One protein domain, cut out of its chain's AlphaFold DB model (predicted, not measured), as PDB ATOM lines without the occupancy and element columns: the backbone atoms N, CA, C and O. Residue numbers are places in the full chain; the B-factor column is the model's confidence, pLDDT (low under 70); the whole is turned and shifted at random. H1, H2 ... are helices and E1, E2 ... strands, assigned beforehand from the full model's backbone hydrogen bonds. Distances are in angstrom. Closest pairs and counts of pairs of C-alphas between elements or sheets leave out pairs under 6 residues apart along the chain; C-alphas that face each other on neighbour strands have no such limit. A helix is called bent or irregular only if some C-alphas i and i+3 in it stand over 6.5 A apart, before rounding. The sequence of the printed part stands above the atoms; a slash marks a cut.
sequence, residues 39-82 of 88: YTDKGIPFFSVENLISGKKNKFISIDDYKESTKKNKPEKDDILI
ATOM      1  N   TYR A  39      31.190  28.033   0.576       91.75
ATOM      2  CA  TYR A  39      30.961  26.721  -0.017       91.75
ATOM      3  C   TYR A  39      29.495  26.303   0.074       91.75
ATOM      4  O   TYR A  39      28.809  26.591   1.054       91.75
ATOM      5  N   THR A  40      29.049  25.582  -0.946       92.62
ATOM      6  CA  THR A  40      27.711  25.003  -1.053       92.62
ATOM      7  C   THR A  40      27.805  23.500  -1.318       92.62
ATOM      8  O   THR A  40      28.834  22.997  -1.775       92.62
ATOM      9  N   ASP A  41      26.719  22.763  -1.068       90.19
ATOM     10  CA  ASP A  41      26.671  21.314  -1.338       90.19
ATOM     11  C   ASP A  41      26.645  20.991  -2.841       90.19
ATOM     12  O   ASP A  41      27.018  19.897  -3.264       90.19
ATOM     13  N   LYS A  42      26.166  21.937  -3.656       91.88
ATOM     14  CA  LYS A  42      26.035  21.838  -5.116       91.88
ATOM     15  C   LYS A  42      26.281  23.201  -5.750       91.88
ATOM     16  O   LYS A  42      25.965  24.227  -5.146       91.88
ATOM     17  N   GLY A  43      26.786  23.216  -6.977       93.62
ATOM     18  CA  GLY A  43      27.050  24.452  -7.708       93.62
ATOM     19  C   GLY A  43      28.201  24.292  -8.688       93.62
ATOM     20  O   GLY A  43      28.397  23.217  -9.255       93.62
ATOM     21  N   ILE A  44      28.968  25.364  -8.870       93.12
ATOM     22  CA  ILE A  44      30.150  25.354  -9.733       93.12
ATOM     23  C   ILE A  44      31.340  24.785  -8.949       93.12
ATOM     24  O   ILE A  44      31.577  25.242  -7.828       93.12
ATOM     25  N   PRO A  45      32.089  23.803  -9.490       91.50
ATOM     26  CA  PRO A  45      33.295  23.295  -8.847       91.50
ATOM     27  C   PRO A  45      34.314  24.411  -8.615       91.50
ATOM     28  O   PRO A  45      34.650  25.161  -9.530       91.50
ATOM     29  N   PHE A  46      34.826  24.494  -7.392       90.81
ATOM     30  CA  PHE A  46      35.880  25.421  -7.013       90.81
ATOM     31  C   PHE A  46      37.207  24.674  -6.897       90.81
ATOM     32  O   PHE A  46      37.329  23.740  -6.100       90.81
ATOM     33  N   PHE A  47      38.193  25.098  -7.686       87.38
ATOM     34  CA  PHE A  47      39.533  24.523  -7.681       87.38
ATOM     35  C   PHE A  47      40.406  25.233  -6.649       87.38
ATOM     36  O   PHE A  47      40.681  26.425  -6.761       87.38
ATOM     37  N   SER A  48      40.863  24.484  -5.649       85.12
ATOM     38  CA  SER A  48      41.845  24.943  -4.667       85.12
ATOM     39  C   SER A  48      43.168  24.185  -4.807       85.12
ATOM     40  O   SER A  48      43.219  23.112  -5.409       85.12
ATOM     41  N   VAL A  49      44.233  24.706  -4.190       81.62
ATOM     42  CA  VAL A  49      45.542  24.027  -4.100       81.62
ATOM     43  C   VAL A  49      45.395  22.602  -3.557       81.62
ATOM     44  O   VAL A  49      46.014  21.670  -4.065       81.62
ATOM     45  N   GLU A  50      44.518  22.408  -2.571       80.44
ATOM     46  CA  GLU A  50      44.244  21.092  -1.997       80.44
ATOM     47  C   GLU A  50      43.709  20.114  -3.055       80.44
ATOM     48  O   GLU A  50      44.134  18.959  -3.086       80.44
ATOM     49  N   ASN A  51      42.832  20.567  -3.955       82.94
ATOM     50  CA  ASN A  51      42.279  19.722  -5.017       82.94
ATOM     51  C   ASN A  51      43.339  19.324  -6.047       82.94
ATOM     52  O   ASN A  51      43.353  18.177  -6.485       82.94
ATOM     53  N   LEU A  52      44.239  20.251  -6.388       79.56
ATOM     54  CA  LEU A  52      45.286  20.030  -7.385       79.56
ATOM     55  C   LEU A  52      46.371  19.062  -6.895       79.56
ATOM     56  O   LEU A  52      46.857  18.255  -7.679       79.56
ATOM     57  N   ILE A  53      46.726  19.114  -5.606       77.75
ATOM     58  CA  ILE A  53      47.807  18.291  -5.042       77.75
ATOM     59  C   ILE A  53      47.293  16.936  -4.540       77.75
ATOM     60  O   ILE A  53      47.918  15.906  -4.771       77.75
ATOM     61  N   SER A  54      46.168  16.918  -3.817       76.94
ATOM     62  CA  SER A  54      45.737  15.723  -3.070       76.94
ATOM     63  C   SER A  54      44.703  14.856  -3.791       76.94
ATOM     64  O   SER A  54      44.335  13.798  -3.283       76.94
ATOM     65  N   GLY A  55      44.171  15.310  -4.932       73.94
ATOM     66  CA  GLY A  55      43.075  14.628  -5.628       73.94
ATOM     67  C   GLY A  55      41.754  14.611  -4.845       73.94
ATOM     68  O   GLY A  55      40.826  13.883  -5.205       73.94
ATOM     69  N   LYS A  56      41.639  15.395  -3.762       82.19
ATOM     70  CA  LYS A  56      40.385  15.540  -3.014       82.19
ATOM     71  C   LYS A  56      39.288  16.108  -3.906       82.19
ATOM     72  O   LYS A  56      39.530  16.965  -4.757       82.19
ATOM     73  N   LYS A  57      38.052  15.670  -3.644       84.94
ATOM     74  CA  LYS A  57      36.860  16.158  -4.345       84.94
ATOM     75  C   LYS A  57      36.756  17.681  -4.249       84.94
ATOM     76  O   LYS A  57      37.012  18.264  -3.194       84.94
ATOM     77  N   ASN A  58      36.348  18.298  -5.353       87.00
ATOM     78  CA  ASN A  58      36.093  19.731  -5.398       87.00
ATOM     79  C   ASN A  58      34.950  20.100  -4.450       87.00
ATOM     80  O   ASN A  58      33.963  19.369  -4.328       87.00
ATOM     81  N   LYS A  59      35.095  21.256  -3.804       91.12
ATOM     82  CA  LYS A  59      33.979  21.948  -3.153       91.12
ATOM     83  C   LYS A  59      33.212  22.735  -4.216       91.12
ATOM     84  O   LYS A  59      33.721  22.931  -5.321       91.12
ATOM     85  N   PHE A  60      32.011  23.195  -3.887       93.94
ATOM     86  CA  PHE A  60      31.187  23.966  -4.815       93.94
ATOM     87  C   PHE A  60      30.946  25.377  -4.302       93.94
ATOM     88  O   PHE A  60      30.972  25.614  -3.095       93.94
ATOM     89  N   ILE A  61      30.728  26.299  -5.233       94.19
ATOM     90  CA  ILE A  61      30.341  27.685  -4.972       94.19
ATOM     91  C   ILE A  61      29.080  28.037  -5.760       94.19
ATOM     92  O   ILE A  61      28.715  27.352  -6.726       94.19
ATOM     93  N   SER A  62      28.414  29.116  -5.352       94.44
ATOM     94  CA  SER A  62      27.251  29.628  -6.072       94.44
ATOM     95  C   SER A  62      27.634  30.177  -7.455       94.44
ATOM     96  O   SER A  62      28.791  30.508  -7.728       94.44
ATOM     97  N   ILE A  63      26.648  30.292  -8.349       93.00
ATOM     98  CA  ILE A  63      26.861  30.891  -9.675       93.00
ATOM     99  C   ILE A  63      27.249  32.374  -9.587       93.00
ATOM    100  O   ILE A  63      27.996  32.857 -10.437       93.00
ATOM    101  N   ASP A  64      26.776  33.087  -8.566       92.44
ATOM    102  CA  ASP A  64      27.072  34.507  -8.378       92.44
ATOM    103  C   ASP A  64      28.506  34.704  -7.870       92.44
ATOM    104  O   ASP A  64      29.238  35.520  -8.427       92.44
ATOM    105  N   ASP A  65      28.958  33.868  -6.927       91.19
ATOM    106  CA  ASP A  65      30.362  33.849  -6.486       91.19
ATOM    107  C   ASP A  65      31.306  33.485  -7.642       91.19
ATOM    108  O   ASP A  65      32.388  34.060  -7.789       91.19
ATOM    109  N   TYR A  66      30.897  32.546  -8.503       91.50
ATOM    110  CA  TYR A  66      31.656  32.199  -9.704       91.50
ATOM    111  C   TYR A  66      31.776  33.396 -10.653       91.50
ATOM    112  O   TYR A  66      32.878  33.724 -11.092       91.50
ATOM    113  N   LYS A  67      30.665  34.078 -10.955       91.38
ATOM    114  CA  LYS A  67      30.669  35.255 -11.839       91.38
ATOM    115  C   LYS A  67      31.545  36.380 -11.294       91.38
ATOM    116  O   LYS A  67      32.275  36.993 -12.066       91.38
ATOM    117  N   GLU A  68      31.494  36.636  -9.988       89.88
ATOM    118  CA  GLU A  68      32.292  37.697  -9.372       89.88
ATOM    119  C   GLU A  68      33.785  37.340  -9.364       89.88
ATOM    120  O   GLU A  68      34.618  38.137  -9.795       89.88
ATOM    121  N   SER A  69      34.132  36.110  -8.968       87.69
ATOM    122  CA  SER A  69      35.532  35.656  -8.919       87.69
ATOM    123  C   SER A  69      36.193  35.539 -10.295       87.69
ATOM    124  O   SER A  69      37.405  35.717 -10.406       87.69
ATOM    125  N   THR A  70      35.416  35.295 -11.353       89.81
ATOM    126  CA  THR A  70      35.929  35.134 -12.726       89.81
ATOM    127  C   THR A  70      35.765  36.369 -13.606       89.81
ATOM    128  O   THR A  70      36.153  36.351 -14.770       89.81
ATOM    129  N   LYS A  71      35.258  37.480 -13.062       88.56
ATOM    130  CA  LYS A  71      34.961  38.710 -13.816       88.56
ATOM    131  C   LYS A  71      36.146  39.266 -14.611       88.56
ATOM    132  O   LYS A  71      35.949  39.876 -15.657       88.56
ATOM    133  N   LYS A  72      37.364  39.101 -14.090       85.62
ATOM    134  CA  LYS A  72      38.608  39.553 -14.736       85.62
ATOM    135  C   LYS A  72      39.418  38.402 -15.325       85.62
ATOM    136  O   LYS A  72      40.013  38.559 -16.381       85.62
ATOM    137  N   ASN A  73      39.427  37.270 -14.627       85.00
ATOM    138  CA  ASN A  73      40.378  36.184 -14.824       85.00
ATOM    139  C   ASN A  73      39.616  34.857 -14.848       85.00
ATOM    140  O   ASN A  73      39.615  34.103 -13.873       85.00
ATOM    141  N   LYS A  74      38.879  34.616 -15.931       89.38
ATOM    142  CA  LYS A  74      38.104  33.389 -16.092       89.38
ATOM    143  C   LYS A  74      39.005  32.300 -16.684       89.38
ATOM    144  O   LYS A  74      39.426  32.474 -17.822       89.38
ATOM    145  N   PRO A  75      39.269  31.196 -15.966       87.88
ATOM    146  CA  PRO A  75      39.948  30.057 -16.562       87.88
ATOM    147  C   PRO A  75      39.045  29.398 -17.609       87.88
ATOM    148  O   PRO A  75      37.834  29.239 -17.398       87.88
ATOM    149  N   GLU A  76      39.644  29.006 -18.723       89.81
ATOM    150  CA  GLU A  76      38.991  28.312 -19.822       89.81
ATOM    151  C   GLU A  76      39.441  26.854 -19.904       89.81
ATOM    152  O   GLU A  76      40.347  26.389 -19.208       89.81
ATOM    153  N   LYS A  77      38.734  26.078 -20.724       90.62
ATOM    154  CA  LYS A  77      39.155  24.710 -21.000       90.62
ATOM    155  C   LYS A  77      40.531  24.754 -21.677       90.62
ATOM    156  O   LYS A  77      40.754  25.603 -22.529       90.62
ATOM    157  N   ASP A  78      41.391  23.807 -21.312       90.38
ATOM    158  CA  ASP A  78      42.764  23.657 -21.812       90.38
ATOM    159  C   ASP A  78      43.776  24.680 -21.245       90.38
ATOM    160  O   ASP A  78      44.966  24.599 -21.557       90.38
ATOM    161  N   ASP A  79      43.352  25.548 -20.317       91.75
ATOM    162  CA  ASP A  79      44.268  26.343 -19.492       91.75
ATOM    163  C   ASP A  79      45.056  25.472 -18.503       91.75
ATOM    164  O   ASP A  79      44.581  24.456 -17.982       91.75
ATOM    165  N   ILE A  80      46.270  25.922 -18.180       90.38
ATOM    166  CA  ILE A  80      47.151  25.259 -17.216       90.38
ATOM    167  C   ILE A  80      46.989  25.914 -15.841       90.38
ATOM    168  O   ILE A  80      47.343  27.076 -15.645       90.38
ATOM    169  N   LEU A  81      46.524  25.138 -14.861       87.94
ATOM    170  CA  LEU A  81      46.525  25.537 -13.454       87.94
ATOM    171  C   LEU A  81      47.844  25.128 -12.795       87.94
ATOM    172  O   LEU A  81      48.198  23.949 -12.775       87.94
ATOM    173  N   ILE A  82      48.548  26.100 -12.214       86.81
ATOM    174  CA  ILE A  82      49.787  25.875 -11.462       86.81
ATOM    175  C   ILE A  82      49.635  26.383 -10.030       86.81
ATOM    176  O   ILE A  82      49.032  27.426  -9.781       86.81
TER     177      ILE A  82
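What this domain is: This is residues 39 to 82 of the 88 residues of the protein "Type I restriction-modification system, specificity subunit S" of hydrothermal vent metagenome (UniProt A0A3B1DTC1). The printed part makes an open, C-shaped frame: two very short strands, E1 and E2, meet at a single point along one side, H1 lies at the turn of a loop that leaves E1 and comes back to E2, H2 lies at the other end of the strand pair, and the tail of residues 70 to 82 folds back from H2 across a gap. Residues 67 to 73 and 75 to 80 stand free of the rest. The 44 printed residues hold two named helices and two named strands in the order E1, H1, E2, H2, with the sheet's order E1 - E2; the class is mixed, helices and strands, although under half of the residues, 19, are in named elements. The whole is only just compact, close to loose, with a radius of gyration of the C-alphas of 10.9 A, and only just flat, spanning 27 by 25 by 14 A.

Where its parts are: The printed part begins at Tyr 39, whose C-alpha is at (30.961, 26.721, -0.017). E1, residues 44 to 46, begins at C-alpha 44 at (30.150, 25.354, -9.733) and is 6.3 A long. H1, residues 49 to 54, measures 8.4 A from first to last C-alpha. E2, residues 59 to 61, measures 7.0 A. H2, residues 63 to 69, is the longest helix by residues, 9.9 A long, and ends at C-alpha 69 at (35.532, 35.656, -8.919).

How they stand to each other: E1 and E2 meet only at a point: C-alphas 45 and 60 face each other at 4.6 A, and C-alphas 44 and 60 at 5.2 A. Residues 39 to 40, too short a stretch to be named, pair antiparallel with residues 60 to 61 of E2. E1 and H2 have 2 pairs of C-alphas within 8 A, the closest being those of Ile 44 and Ile 63 at 6.4 A. H1 and H2 are apart. Neither helix is bent. In H1 and H2 every O i to N i+4 pair is within hydrogen-bond range.

The domain as a whole: The two C-alphas farthest apart are those of Ser 54 and Lys 71, at 27.6 A. The C-alphas of Tyr 39 and Ile 82, the first and last printed, are 22.0 A apart. The printed part has no cut. The links E1 to H1, H1 to E2 and E2 to H2 are tight, with 2, 4 and 1 residues between the elements. Residues 70 to 82 hold no named element, and their C-alphas lie 9 to 14 A from the mean of the C-alphas. The mean pLDDT of the printed part is 88.2, that of H1 is 80, and no printed residue is under 70.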